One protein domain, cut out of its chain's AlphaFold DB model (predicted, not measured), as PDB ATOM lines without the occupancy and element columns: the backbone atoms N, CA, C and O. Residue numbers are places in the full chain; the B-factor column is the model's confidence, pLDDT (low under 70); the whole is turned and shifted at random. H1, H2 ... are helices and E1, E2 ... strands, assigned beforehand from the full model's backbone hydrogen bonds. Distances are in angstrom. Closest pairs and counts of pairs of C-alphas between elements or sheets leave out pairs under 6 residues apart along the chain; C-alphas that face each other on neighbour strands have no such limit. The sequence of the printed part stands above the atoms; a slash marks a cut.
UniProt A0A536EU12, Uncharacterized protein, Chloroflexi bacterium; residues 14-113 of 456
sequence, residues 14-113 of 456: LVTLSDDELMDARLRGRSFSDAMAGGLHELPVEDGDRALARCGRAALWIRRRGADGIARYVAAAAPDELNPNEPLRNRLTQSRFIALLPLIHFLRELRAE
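This is residues 14 to 113 of the 456 residues of an uncharacterized protein of Chloroflexi bacterium (UniProt A0A536EU12). One sheet of five strands, strongly twisted and curled like part of a barrel, makes the body, and helix H2 packs with its residues 101 to 106 over one face of it, along E4 and E5. A small helix, H1, lies away from the sheet, after the long link of residues 76 to 87. The printed part has 100 residues, with five named strands and then two named helices in the order E1 E2 E3 E4 E5 H1 H2; the sheet runs E2 E1 E3 E4 E5, antiparallel throughout. The class is mixed, helices and strands, with 42 residues in named elements, under half of those printed. The whole is compact, with a radius of gyration of the C-alphas of 13.5 A, and spans 42 by 34 by 24 A.

E3, residues 50 to 55, and E4, residues 58 to 65, are inner strands and form a hairpin at 168 degrees; N 52 and O 61 are 2.7 A apart, within hydrogen-bond range. E4 bends by 69 degrees at residue 61. E5, residues 71 to 75, is an edge strand and forms a hairpin with E4, with N 64 and O 72 within hydrogen-bond range at 2.8 A. E3, E4 and E5 are a meander, each strand the antiparallel neighbour of the one before. On the other side of E3 is E1, residues 14 to 17, antiparallel to it at 163 degrees, with N 16 and O 54 within hydrogen-bond range at 2.8 A. E2, residues 31 to 34, is the other edge strand and forms a hairpin with E1; N 15 and O 32 are within hydrogen-bond range at 2.8 A. H2, residues 101 to 111, is on the sheet at a height over the sheet of 10.9 A. It lies over E4 and E5 and runs along the strands, at 12 degrees to E4 on the local plane. The closest C-alphas of E5 and H2 are those of Ala 75 and Pro 102, 6.7 A apart. H1, residues 88 to 91, is not on the sheet, and H1 and H2 are apart. Every O i to N i+4 pair of H2 is within hydrogen-bond range; H1 is too short for such a pair.

E1 begins at C-alpha 14, (19.861, -59.475, 9.722), and measures 9.8 A from first to last C-alpha; E2 measures 9.7 A. E3 measures 14.7 A, E4 19.4 A and E5 13.3 A. H1 measures 5.6 A and begins at C-alpha 88, (3.118, -47.032, 17.036). H2 measures 15.4 A and ends at C-alpha 111, (13.272, -42.806, 32.650).

The two C-alphas farthest apart are those of Asp 47 and Asn 85, 42.9 A. The printed part has no cut. The links E1 to E2, E2 to E3 and E5 to H1 are long. Mean pLDDT of the printed part is 92.0, and residues 112 to 113 are under 70.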
ATOM      1  N   LEU A  14      19.830 -58.882   8.387       97.19
ATOM      2  CA  LEU A  14      19.861 -59.475   9.722       97.19
ATOM      3  C   LEU A  14      20.592 -58.521  10.667       97.19
ATOM      4  O   LEU A  14      21.814 -58.379  10.604       97.19
ATOM      5  N   VAL A  15      19.839 -57.883  11.552       97.69
ATOM      6  CA  VAL A  15      20.371 -56.982  12.567       97.69
ATOM      7  C   VAL A  15      20.708 -57.783  13.813       97.69
ATOM      8  O   VAL A  15      19.837 -58.428  14.384       97.69
ATOM      9  N   THR A  16      21.954 -57.715  14.262       98.06
ATOM     10  CA  THR A  16      22.418 -58.297  15.525       98.06
ATOM     11  C   THR A  16      22.573 -57.196  16.561       98.06
ATOM     12  O   THR A  16      23.338 -56.251  16.360       98.06
ATOM     13  N   LEU A  17      21.827 -57.311  17.657       97.94
ATOM     14  CA  LEU A  17      21.935 -56.449  18.826       97.94
ATOM     15  C   LEU A  17      23.117 -56.897  19.682       97.94
ATOM     16  O   LEU A  17      23.387 -58.089  19.824       97.94
ATOM     17  N   SER A  18      23.821 -55.925  20.250       97.00
ATOM     18  CA  SER A  18      25.021 -56.168  21.044       97.00
ATOM     19  C   SER A  18      24.724 -56.978  22.309       97.00
ATOM     20  O   SER A  18      23.626 -56.905  22.870       97.00
ATOM     21  N   ASP A  19      25.718 -57.731  22.773       96.06
ATOM     22  CA  ASP A  19      25.718 -58.387  24.083       96.06
ATOM     23  C   ASP A  19      26.113 -57.435  25.232       96.06
ATOM     24  O   ASP A  19      26.158 -57.834  26.393       96.06
ATOM     25  N   ASP A  20      26.337 -56.161  24.906       94.00
ATOM     26  CA  ASP A  20      26.681 -55.088  25.829       94.00
ATOM     27  C   ASP A  20      25.693 -54.949  26.999       94.00
ATOM     28  O   ASP A  20      24.471 -55.076  26.842       94.00
ATOM     29  N   GLU A  21      26.210 -54.596  28.176       92.44
ATOM     30  CA  GLU A  21      25.391 -54.323  29.355       92.44
ATOM     31  C   GLU A  21      24.479 -53.100  29.190       92.44
ATOM     32  O   GLU A  21      23.415 -53.047  29.808       92.44
ATOM     33  N   LEU A  22      24.849 -52.180  28.292       91.44
ATOM     34  CA  LEU A  22      24.028 -51.040  27.880       91.44
ATOM     35  C   LEU A  22      22.730 -51.473  27.179       91.44
ATOM     36  O   LEU A  22      21.742 -50.744  27.166       91.44
ATOM     37  N   MET A  23      22.701 -52.668  26.585       94.44
ATOM     38  CA  MET A  23      21.489 -53.204  25.977       94.44
ATOM     39  C   MET A  23      20.542 -53.743  27.053       94.44
ATOM     40  O   MET A  23      20.969 -54.431  27.986       94.44
ATOM     41  N   ASP A  24      19.236 -53.503  26.885       92.75
ATOM     42  CA  ASP A  24      18.210 -54.122  27.732       92.75
ATOM     43  C   ASP A  24      18.373 -55.649  27.709       92.75
ATOM     44  O   ASP A  24      18.525 -56.254  26.644       92.75
ATOM     45  N   ALA A  25      18.329 -56.288  28.879       92.00
ATOM     46  CA  ALA A  25      18.580 -57.722  29.020       92.00
ATOM     47  C   ALA A  25      17.658 -58.592  28.143       92.00
ATOM     48  O   ALA A  25      18.033 -59.698  27.758       92.00
ATOM     49  N   ARG A  26      16.461 -58.102  27.790       92.88
ATOM     50  CA  ARG A  26      15.529 -58.814  26.902       92.88
ATOM     51  C   ARG A  26      15.960 -58.782  25.438       92.88
ATOM     52  O   ARG A  26      15.542 -59.654  24.685       92.88
ATOM     53  N   LEU A  27      16.784 -57.815  25.043       95.56
ATOM     54  CA  LEU A  27      17.253 -57.582  23.672       95.56
ATOM     55  C   LEU A  27      18.700 -58.039  23.439       95.56
ATOM     56  O   LEU A  27      19.075 -58.338  22.308       95.56
ATOM     57  N   ARG A  28      19.500 -58.086  24.505       95.25
ATOM     58  CA  ARG A  28      20.939 -58.360  24.497       95.25
ATOM     59  C   ARG A  28      21.312 -59.621  23.707       95.25
ATOM     60  O   ARG A  28      20.764 -60.696  23.949       95.25
ATOM     61  N   GLY A  29      22.250 -59.473  22.770       95.88
ATOM     62  CA  GLY A  29      22.814 -60.561  21.963       95.88
ATOM     63  C   GLY A  29      21.849 -61.215  20.967       95.88
ATOM     64  O   GLY A  29      22.154 -62.283  20.439       95.88
ATOM     65  N   ARG A  30      20.664 -60.637  20.728       96.06
ATOM     66  CA  ARG A  30      19.670 -61.207  19.807       96.06
ATOM     67  C   ARG A  30      19.848 -60.685  18.390       96.06
ATOM     68  O   ARG A  30      20.201 -59.525  18.193       96.06
ATOM     69  N   SER A  31      19.504 -61.517  17.412       96.81
ATOM     70  CA  SER A  31      19.485 -61.134  16.000       96.81
ATOM     71  C   SER A  31      18.083 -61.254  15.418       96.81
ATOM     72  O   SER A  31      17.397 -62.246  15.660       96.81
ATOM     73  N   PHE A  32      17.679 -60.259  14.634       95.81
ATOM     74  CA  PHE A  32      16.351 -60.153  14.038       95.81
ATOM     75  C   PHE A  32      16.445 -59.662  12.598       95.81
ATOM     76  O   PHE A  32      17.284 -58.821  12.274       95.81
ATOM     77  N   SER A  33      15.566 -60.150  11.729       95.44
ATOM     78  CA  SER A  33      15.416 -59.568  10.398       95.44
ATOM     79  C   SER A  33      14.711 -58.216  10.481       95.44
ATOM     80  O   SER A  33      13.737 -58.063  11.219       95.44
ATOM     81  N   ASP A  34      15.179 -57.255   9.692       96.06
ATOM     82  CA  ASP A  34      14.534 -55.960   9.478       96.06
ATOM     83  C   ASP A  34      14.521 -55.635   7.978       96.06
ATOM     84  O   ASP A  34      15.499 -55.886   7.272       96.06
ATOM     85  N   ALA A  35      13.398 -55.116   7.480       94.12
ATOM     86  CA  ALA A  35      13.148 -54.909   6.057       94.12
ATOM     87  C   ALA A  35      13.996 -53.799   5.411       94.12
ATOM     88  O   ALA A  35      14.102 -53.788   4.183       94.12
ATOM     89  N   MET A  36      14.578 -52.879   6.190       93.06
ATOM     90  CA  MET A  36      15.401 -51.780   5.660       93.06
ATOM     91  C   MET A  36      16.886 -51.895   6.018       93.06
ATOM     92  O   MET A  36      17.710 -51.224   5.400       93.06
ATOM     93  N   ALA A  37      17.241 -52.741   6.988       93.69
ATOM     94  CA  ALA A  37      18.585 -52.791   7.563       93.69
ATOM     95  C   ALA A  37      19.723 -53.024   6.557       93.69
ATOM     96  O   ALA A  37      20.806 -52.477   6.741       93.69
ATOM     97  N   GLY A  38      19.495 -53.801   5.499       92.75
ATOM     98  CA  GLY A  38      20.498 -54.076   4.468       92.75
ATOM     99  C   GLY A  38      20.805 -52.884   3.556       92.75
ATOM    100  O   GLY A  38      21.799 -52.922   2.837       92.75
ATOM    101  N   GLY A  39      19.966 -51.844   3.570       91.38
ATOM    102  CA  GLY A  39      20.138 -50.620   2.780       91.38
ATOM    103  C   GLY A  39      20.545 -49.403   3.608       91.38
ATOM    104  O   GLY A  39      20.672 -48.315   3.056       91.38
ATOM    105  N   LEU A  40      20.721 -49.558   4.924       93.69
ATOM    106  CA  LEU A  40      21.128 -48.460   5.795       93.69
ATOM    107  C   LEU A  40      22.613 -48.143   5.627       93.69
ATOM    108  O   LEU A  40      23.448 -49.040   5.505       93.69
ATOM    109  N   HIS A  41      22.939 -46.854   5.675       92.94
ATOM    110  CA  HIS A  41      24.324 -46.403   5.670       92.94
ATOM    111  C   HIS A  41      25.016 -46.785   6.983       92.94
ATOM    112  O   HIS A  41      24.488 -46.548   8.069       92.94
ATOM    113  N   GLU A  42      26.208 -47.370   6.871       95.81
ATOM    114  CA  GLU A  42      27.053 -47.674   8.022       95.81
ATOM    115  C   GLU A  42      27.428 -46.391   8.775       95.81
ATOM    116  O   GLU A  42      27.832 -45.393   8.174       95.81
ATOM    117  N   LEU A  43      27.314 -46.430  10.101       96.88
ATOM    118  CA  LEU A  43      27.781 -45.353  10.962       96.88
ATOM    119  C   LEU A  43      29.307 -45.423  11.127       96.88
ATOM    120  O   LEU A  43      29.826 -46.502  11.426       96.88
ATOM    121  N   PRO A  44      30.027 -44.292  11.027       94.69
ATOM    122  CA  PRO A  44      31.441 -44.253  11.366       94.69
ATOM    123  C   PRO A  44      31.620 -44.527  12.864       94.69
ATOM    124  O   PRO A  44      31.039 -43.838  13.705       94.69
ATOM    125  N   VAL A  45      32.425 -45.538  13.187       93.50
ATOM    126  CA  VAL A  45      32.748 -45.936  14.564       93.50
ATOM    127  C   VAL A  45      34.115 -45.365  14.931       93.50
ATOM    128  O   VAL A  45      35.098 -45.636  14.244       93.50
ATOM    129  N   GLU A  46      34.169 -44.575  15.999       92.25
ATOM    130  CA  GLU A  46      35.395 -43.986  16.551       92.25
ATOM    131  C   GLU A  46      35.926 -44.808  17.737       92.25
ATOM    132  O   GLU A  46      35.206 -45.619  18.331       92.25
ATOM    133  N   ASP A  47      37.189 -44.591  18.111       87.88
ATOM    134  CA  ASP A  47      37.780 -45.237  19.285       87.88
ATOM    135  C   ASP A  47      36.986 -44.891  20.556       87.88
ATOM    136  O   ASP A  47      36.784 -43.729  20.905       87.88
ATOM    137  N   GLY A  48      36.532 -45.930  21.262       87.38
ATOM    138  CA  GLY A  48      35.693 -45.802  22.456       87.38
ATOM    139  C   GLY A  48      34.184 -45.838  22.193       87.38
ATOM    140  O   GLY A  48      33.416 -45.948  23.155       87.38
ATOM    141  N   ASP A  49      33.740 -45.819  20.932       94.62
ATOM    142  CA  ASP A  49      32.335 -46.048  20.599       94.62
ATOM    143  C   ASP A  49      31.911 -47.485  20.924       94.62
ATOM    144  O   ASP A  49      32.639 -48.464  20.737       94.62
ATOM    145  N   ARG A  50      30.663 -47.622  21.375       95.56
ATOM    146  CA  ARG A  50      30.032 -48.919  21.629       95.56
ATOM    147  C   ARG A  50      28.916 -49.119  20.626       95.56
ATOM    148  O   ARG A  50      27.876 -48.473  20.710       95.56
ATOM    149  N   ALA A  51      29.120 -50.006  19.662       96.81
ATOM    150  CA  ALA A  51      28.078 -50.334  18.699       96.81
ATOM    151  C   ALA A  51      27.081 -51.336  19.296       96.81
ATOM    152  O   ALA A  51      27.436 -52.460  19.657       96.81
ATOM    153  N   LEU A  52      25.833 -50.885  19.378       97.56
ATOM    154  CA  LEU A  52      24.689 -51.523  20.017       97.56
ATOM    155  C   LEU A  52      23.850 -52.353  19.038       97.56
ATOM    156  O   LEU A  52      23.168 -53.278  19.469       97.56
ATOM    157  N   ALA A  53      23.932 -52.073  17.735       98.06
ATOM    158  CA  ALA A  53      23.368 -52.923  16.690       98.06
ATOM    159  C   ALA A  53      24.227 -52.909  15.421       98.06
ATOM    160  O   ALA A  53      24.828 -51.886  15.077       98.06
ATOM    161  N   ARG A  54      24.260 -54.039  14.708       98.12
ATOM    162  CA  ARG A  54      24.977 -54.206  13.433       98.12
ATOM    163  C   ARG A  54      24.163 -54.984  12.412       98.12
ATOM    164  O   ARG A  54      23.419 -55.875  12.798       98.12
ATOM    165  N   CYS A  55      24.377 -54.723  11.127       97.44
ATOM    166  CA  CYS A  55      23.971 -55.612  10.036       97.44
ATOM    167  C   CYS A  55      25.230 -56.082   9.298       97.44
ATOM    168  O   CYS A  55      25.910 -55.300   8.634       97.44
ATOM    169  N   GLY A  56      25.595 -57.355   9.470       94.06
ATOM    170  CA  GLY A  56      26.919 -57.837   9.075       94.06
ATOM    171  C   GLY A  56      28.023 -57.077   9.821       94.06
ATOM    172  O   GLY A  56      28.055 -57.076  11.051       94.06
ATOM    173  N   ARG A  57      28.923 -56.421   9.080       92.44
ATOM    174  CA  ARG A  57      29.992 -55.587   9.659       92.44
ATOM    175  C   ARG A  57      29.553 -54.148   9.948       92.44
ATOM    176  O   ARG A  57      30.165 -53.522  10.805       92.44
ATOM    177  N   ALA A  58      28.489 -53.676   9.297       96.12
ATOM    178  CA  ALA A  58      28.049 -52.291   9.378       96.12
ATOM    179  C   ALA A  58      27.410 -51.973  10.734       96.12
ATOM    180  O   ALA A  58      26.446 -52.631  11.139       96.12
ATOM    181  N   ALA A  59      27.916 -50.950  11.423       97.81
ATOM    182  CA  ALA A  59      27.288 -50.410  12.626       97.81
ATOM    183  C   ALA A  59      26.025 -49.614  12.270       97.81
ATOM    184  O   ALA A  59      26.075 -48.680  11.475       97.81
ATOM    185  N   LEU A  60      24.892 -49.981  12.876       98.06
ATOM    186  CA  LEU A  60      23.591 -49.337  12.639       98.06
ATOM    187  C   LEU A  60      23.120 -48.485  13.816       98.06
ATOM    188  O   LEU A  60      22.271 -47.615  13.660       98.06
ATOM    189  N   TRP A  61      23.641 -48.753  15.008       97.94
ATOM    190  CA  TRP A  61      23.331 -48.001  16.212       97.94
ATOM    191  C   TRP A  61      24.544 -48.036  17.125       97.94
ATOM    192  O   TRP A  61      25.048 -49.116  17.441       97.94
ATOM    193  N   ILE A  62      25.018 -46.866  17.538       97.38
ATOM    194  CA  ILE A  62      26.168 -46.708  18.422       97.38
ATOM    195  C   ILE A  62      25.829 -45.798  19.597       97.38
ATOM    196  O   ILE A  62      24.972 -44.917  19.510       97.38
ATOM    197  N   ARG A  63      26.555 -45.994  20.691       95.44
ATOM    198  CA  ARG A  63      26.665 -45.045  21.789       95.44
ATOM    199  C   ARG A  63      28.075 -44.467  21.785       95.44
ATOM    200  O   ARG A  63      29.043 -45.208  21.956       95.44
ATOM    201  N   ARG A  64      28.155 -43.151  21.638       94.12
ATOM    202  CA  ARG A  64      29.383 -42.359  21.664       94.12
ATOM    203  C   ARG A  64      29.490 -41.598  22.967       94.12
ATOM    204  O   ARG A  64      28.515 -40.992  23.409       94.12
ATOM    205  N   ARG A  65      30.673 -41.577  23.573       88.31
ATOM    206  CA  ARG A  65      30.955 -40.679  24.696       88.31
ATOM    207  C   ARG A  65      31.760 -39.498  24.176       88.31
ATOM    208  O   ARG A  65      32.882 -39.680  23.722       88.31
ATOM    209  N   GLY A  66      31.168 -38.307  24.206       82.00
ATOM    210  CA  GLY A  66      31.871 -37.095  23.791       82.00
ATOM    211  C   GLY A  66      32.982 -36.712  24.771       82.00
ATOM    212  O   GLY A  66      32.995 -37.160  25.920       82.00
ATOM    213  N   ALA A  67      33.886 -35.835  24.329       83.00
ATOM    214  CA  ALA A  67      34.931 -35.252  25.180       83.00
ATOM    215  C   ALA A  67      34.355 -34.447  26.366       83.00
ATOM    216  O   ALA A  67      35.001 -34.302  27.396       83.00
ATOM    217  N   ASP A  68      33.110 -33.982  26.238       86.50
ATOM    218  CA  ASP A  68      32.306 -33.352  27.292       86.50
ATOM    219  C   ASP A  68      31.760 -34.344  28.338       86.50
ATOM    220  O   ASP A  68      31.063 -33.955  29.272       86.50
ATOM    221  N   GLY A  69      32.042 -35.639  28.178       84.00
ATOM    222  CA  GLY A  69      31.554 -36.707  29.045       84.00
ATOM    223  C   GLY A  69      30.109 -37.128  28.771       84.00
ATOM    224  O   GLY A  69      29.662 -38.108  29.375       84.00
ATOM    225  N   ILE A  70      29.402 -36.458  27.851       87.00
ATOM    226  CA  ILE A  70      27.993 -36.716  27.535       87.00
ATOM    227  C   ILE A  70      27.884 -37.919  26.594       87.00
ATOM    228  O   ILE A  70      28.513 -37.975  25.532       87.00
ATOM    229  N   ALA A  71      27.046 -38.884  26.978       88.25
ATOM    230  CA  ALA A  71      26.698 -40.015  26.132       88.25
ATOM    231  C   ALA A  71      25.687 -39.595  25.056       88.25
ATOM    232  O   ALA A  71      24.653 -39.001  25.354       88.25
ATOM    233  N   ARG A  72      25.980 -39.931  23.800       92.50
ATOM    234  CA  ARG A  72      25.139 -39.684  22.627       92.50
ATOM    235  C   ARG A  72      24.806 -41.010  21.966       92.50
ATOM    236  O   ARG A  72      25.697 -41.829  21.751       92.50
ATOM    237  N   TYR A  73      23.543 -41.209  21.619       94.38
ATOM    238  CA  TYR A  73      23.101 -42.357  20.834       94.38
ATOM    239  C   TYR A  73      22.923 -41.915  19.386       94.38
ATOM    240  O   TYR A  73      22.206 -40.952  19.120       94.38
ATOM    241  N   VAL A  74      23.585 -42.605  18.461       96.12
ATOM    242  CA  VAL A  74      23.532 -42.312  17.025       96.12
ATOM    243  C   VAL A  74      23.005 -43.549  16.313       96.12
ATOM    244  O   VAL A  74      23.529 -44.645  16.510       96.12
ATOM    245  N   ALA A  75      21.951 -43.387  15.517       97.00
ATOM    246  CA  ALA A  75      21.313 -44.460  14.761       97.00
ATOM    247  C   ALA A  75      21.376 -44.161  13.259       97.00
ATOM    248  O   ALA A  75      21.252 -43.010  12.848       97.00
ATOM    249  N   ALA A  76      21.546 -45.204  12.449       96.50
ATOM    250  CA  ALA A  76      21.629 -45.128  10.990       96.50
ATOM    251  C   ALA A  76      20.286 -44.791  10.321       96.50
ATOM    252  O   ALA A  76      20.244 -44.492   9.131       96.50
ATOM    253  N   ALA A  77      19.187 -44.856  11.076       93.94
ATOM    254  CA  ALA A  77      17.850 -44.524  10.617       93.94
ATOM    255  C   ALA A  77      17.064 -43.818  11.722       93.94
ATOM    256  O   ALA A  77      17.143 -44.195  12.893       93.94
ATOM    257  N   ALA A  78      16.270 -42.830  11.323       92.38
ATOM    258  CA  ALA A  78      15.197 -42.280  12.136       92.38
ATOM    259  C   ALA A  78      13.882 -43.008  11.799       92.38
ATOM    260  O   ALA A  78      13.726 -43.481  10.670       92.38
ATOM    261  N   PRO A  79      12.931 -43.121  12.741       91.69
ATOM    262  CA  PRO A  79      11.612 -43.643  12.417       91.69
ATOM    263  C   PRO A  79      10.862 -42.650  11.518       91.69
ATOM    264  O   PRO A  79      10.853 -41.455  11.805       91.69
ATOM    265  N   ASP A  80      10.194 -43.137  10.468       89.25
ATOM    266  CA  ASP A  80       9.293 -42.287   9.678       89.25
ATOM    267  C   ASP A  80       8.076 -41.866  10.511       89.25
ATOM    268  O   ASP A  80       7.649 -42.603  11.409       89.25
ATOM    269  N   GLU A  81       7.444 -40.759  10.125       88.44
ATOM    270  CA  GLU A  81       6.141 -40.357  10.656       88.44
ATOM    271  C   GLU A  81       5.116 -41.499  10.517       88.44
ATOM    272  O   GLU A  81       5.162 -42.308   9.576       88.44
ATOM    273  N   LEU A  82       4.205 -41.609  11.485       87.81
ATOM    274  CA  LEU A  82       3.146 -42.611  11.429       87.81
ATOM    275  C   LEU A  82       2.172 -42.265  10.301       87.81
ATOM    276  O   LEU A  82       1.795 -41.109  10.115       87.81
ATOM    277  N   ASN A  83       1.717 -43.277   9.561       84.12
ATOM    278  CA  ASN A  83       0.608 -43.055   8.642       84.12
ATOM    279  C   ASN A  83      -0.653 -42.696   9.444       84.12
ATOM    280  O   ASN A  83      -0.796 -43.137  10.592       84.12
ATOM    281  N   PRO A  84      -1.621 -41.981   8.841       80.56
ATOM    282  CA  PRO A  84      -2.924 -41.805   9.458       80.56
ATOM    283  C   PRO A  84      -3.483 -43.156   9.917       80.56
ATOM    284  O   PRO A  84      -3.566 -44.107   9.137       80.56
ATOM    285  N   ASN A  85      -3.875 -43.228  11.188       78.56
ATOM    286  CA  ASN A  85      -4.448 -44.411  11.828       78.56
ATOM    287  C   ASN A  85      -3.491 -45.599  12.031       78.56
ATOM    288  O   ASN A  85      -3.953 -46.713  12.294       78.56
ATOM    289  N   GLU A  86      -2.181 -45.405  11.914       85.69
ATOM    290  CA  GLU A  86      -1.189 -46.434  12.222       85.69
ATOM    291  C   GLU A  86      -0.821 -46.402  13.718       85.69
ATOM    292  O   GLU A  86      -0.317 -45.389  14.199       85.69
ATOM    293  N   PRO A  87      -1.023 -47.496  14.476       88.00
ATOM    294  CA  PRO A  87      -0.480 -47.607  15.825       88.00
ATOM    295  C   PRO A  87       1.050 -47.622  15.824       88.00
ATOM    296  O   PRO A  87       1.671 -48.291  14.995       88.00
ATOM    297  N   LEU A  88       1.665 -47.009  16.836       90.62
ATOM    298  CA  LEU A  88       3.118 -47.032  17.036       90.62
ATOM    299  C   LEU A  88       3.665 -48.465  17.147       90.62
ATOM    300  O   LEU A  88       4.768 -48.744  16.679       90.62
ATOM    301  N   ARG A  89       2.879 -49.406  17.696       90.44
ATOM    302  CA  ARG A  89       3.248 -50.832  17.793       90.44
ATOM    303  C   ARG A  89       3.630 -51.440  16.442       90.44
ATOM    304  O   ARG A  89       4.519 -52.285  16.424       90.44
ATOM    305  N   ASN A  90       3.058 -50.971  15.330       90.38
ATOM    306  CA  ASN A  90       3.388 -51.444  13.978       90.38
ATOM    307  C   ASN A  90       4.815 -51.079  13.526       90.38
ATOM    308  O   ASN A  90       5.263 -51.550  12.482       90.38
ATOM    309  N   ARG A  91       5.516 -50.215  14.270       92.19
ATOM    310  CA  ARG A  91       6.916 -49.823  14.041       92.19
ATOM    311  C   ARG A  91       7.911 -50.596  14.913       92.19
ATOM    312  O   ARG A  91       9.108 -50.344  14.826       92.19
ATOM    313  N   LEU A  92       7.418 -51.500  15.761       93.88
ATOM    314  CA  LEU A  92       8.212 -52.376  16.619       93.88
ATOM    315  C   LEU A  92       7.633 -53.794  16.544       93.88
ATOM    316  O   LEU A  92       6.988 -54.257  17.479       93.88
ATOM    317  N   THR A  93       7.804 -54.440  15.396       92.62
ATOM    318  CA  THR A  93       7.284 -55.776  15.041       92.62
ATOM    319  C   THR A  93       8.385 -56.610  14.394       92.62
ATOM    320  O   THR A  93       9.444 -56.083  14.042       92.62
ATOM    321  N   GLN A  94       8.119 -57.895  14.151       91.06
ATOM    322  CA  GLN A  94       8.932 -58.681  13.223       91.06
ATOM    323  C   GLN A  94       9.159 -57.918  11.902       91.06
ATOM    324  O   GLN A  94       8.227 -57.334  11.346       91.06
ATOM    325  N   SER A  95      10.398 -57.917  11.406       92.06
ATOM    326  CA  SER A  95      10.808 -57.248  10.159       92.06
ATOM    327  C   SER A  95      10.749 -55.716  10.159       92.06
ATOM    328  O   SER A  95      11.067 -55.116   9.133       92.06
ATOM    329  N   ARG A  96      10.373 -55.063  11.265       92.69
ATOM    330  CA  ARG A  96      10.325 -53.598  11.346       92.69
ATOM    331  C   ARG A  96      10.534 -53.122  12.774       92.69
ATOM    332  O   ARG A  96       9.587 -53.090  13.561       92.69
ATOM    333  N   PHE A  97      11.765 -52.751  13.098       95.62
ATOM    334  CA  PHE A  97      12.106 -52.260  14.429       95.62
ATOM    335  C   PHE A  97      13.320 -51.332  14.473       95.62
ATOM    336  O   PHE A  97      13.370 -50.486  15.365       95.62
ATOM    337  N   ILE A  98      14.302 -51.469  13.570       96.00
ATOM    338  CA  ILE A  98      15.630 -50.864  13.782       96.00
ATOM    339  C   ILE A  98      15.605 -49.334  13.785       96.00
ATOM    340  O   ILE A  98      16.390 -48.714  14.491       96.00
ATOM    341  N   ALA A  99      14.663 -48.724  13.065       95.31
ATOM    342  CA  ALA A  99      14.491 -47.274  13.044       95.31
ATOM    343  C   ALA A  99      13.865 -46.718  14.338       95.31
ATOM    344  O   ALA A  99      14.179 -45.605  14.746       95.31
ATOM    345  N   LEU A 100      12.990 -47.478  15.013       96.00
ATOM    346  CA  LEU A 100      12.304 -47.019  16.230       96.00
ATOM    347  C   LEU A 100      13.006 -47.477  17.518       96.00
ATOM    348  O   LEU A 100      13.012 -46.752  18.513       96.00
ATOM    349  N   LEU A 101      13.591 -48.675  17.522       96.56
ATOM    350  CA  LEU A 101      14.157 -49.299  18.716       96.56
ATOM    351  C   LEU A 101      15.195 -48.417  19.445       96.56
ATOM    352  O   LEU A 101      15.054 -48.290  20.666       96.56
ATOM    353  N   PRO A 102      16.167 -47.768  18.765       96.06
ATOM    354  CA  PRO A 102      17.142 -46.892  19.418       96.06
ATOM    355  C   PRO A 102      16.491 -45.743  20.194       96.06
ATOM    356  O   PRO A 102      16.880 -45.464  21.326       96.06
ATOM    357  N   LEU A 103      15.455 -45.116  19.623       95.00
ATOM    358  CA  LEU A 103      14.725 -44.027  20.272       95.00
ATOM    359  C   LEU A 103      13.996 -44.521  21.525       95.00
ATOM    360  O   LEU A 103      14.063 -43.890  22.578       95.00
ATOM    361  N   ILE A 104      13.316 -45.665  21.434       93.62
ATOM    362  CA  ILE A 104      12.595 -46.234  22.577       93.62
ATOM    363  C   ILE A 104      13.561 -46.644  23.684       93.62
ATOM    364  O   ILE A 104      13.276 -46.401  24.854       93.62
ATOM    365  N   HIS A 105      14.697 -47.248  23.337       93.94
ATOM    366  CA  HIS A 105      15.727 -47.615  24.307       93.94
ATOM    367  C   HIS A 105      16.302 -46.383  25.012       93.94
ATOM    368  O   HIS A 105      16.246 -46.322  26.239       93.94
ATOM    369  N   PHE A 106      16.675 -45.344  24.262       92.56
ATOM    370  CA  PHE A 106      17.124 -44.071  24.828       92.56
ATOM    371  C   PHE A 106      16.096 -43.453  25.794       92.56
ATOM    372  O   PHE A 106      16.429 -43.078  26.917       92.56
ATOM    373  N   LEU A 107      14.814 -43.402  25.408       91.19
ATOM    374  CA  LEU A 107      13.748 -42.874  26.270       91.19
ATOM    375  C   LEU A 107      13.546 -43.699  27.548       91.19
ATOM    376  O   LEU A 107      13.139 -43.153  28.576       91.19
ATOM    377  N   ARG A 108      13.792 -45.013  27.500       88.19
ATOM    378  CA  ARG A 108      13.732 -45.878  28.684       88.19
ATOM    379  C   ARG A 108      14.915 -45.641  29.612       88.19
ATOM    380  O   ARG A 108      14.701 -45.613  30.820       88.19
ATOM    381  N   GLU A 109      16.109 -45.418  29.072       84.88
ATOM    382  CA  GLU A 109      17.278 -45.062  29.879       84.88
ATOM    383  C   GLU A 109      17.085 -43.729  30.606       84.88
ATOM    384  O   GLU A 109      17.310 -43.663  31.811       84.88
ATOM    385  N   LEU A 110      16.551 -42.704  29.930       84.25
ATOM    386  CA  LEU A 110      16.223 -41.424  30.576       84.25
ATOM    387  C   LEU A 110      15.214 -41.583  31.725       84.25
ATOM    388  O   LEU A 110      15.255 -40.857  32.716       84.25
ATOM    389  N   ARG A 111      14.279 -42.535  31.610       73.56
ATOM    390  CA  ARG A 111      13.272 -42.806  32.650       73.56
ATOM    391  C   ARG A 111      13.812 -43.591  33.841       73.56
ATOM    392  O   ARG A 111      13.121 -43.630  34.858       73.56
ATOM    393  N   ALA A 112      14.997 -44.197  33.756       63.03
ATOM    394  CA  ALA A 112      15.573 -44.966  34.861       63.03
ATOM    395  C   ALA A 112      15.779 -44.116  36.130       63.03
ATOM    396  O   ALA A 112      15.759 -44.651  37.234       63.03
ATOM    397  N   GLU A 113      15.863 -42.790  35.994       61.16
ATOM    398  CA  GLU A 113      15.920 -41.844  37.117       61.16
ATOM    399  C   GLU A 113      14.597 -41.737  37.906       61.16
ATOM    400  O   GLU A 113      14.577 -41.240  39.032       61.16
TER     401      GLU A 113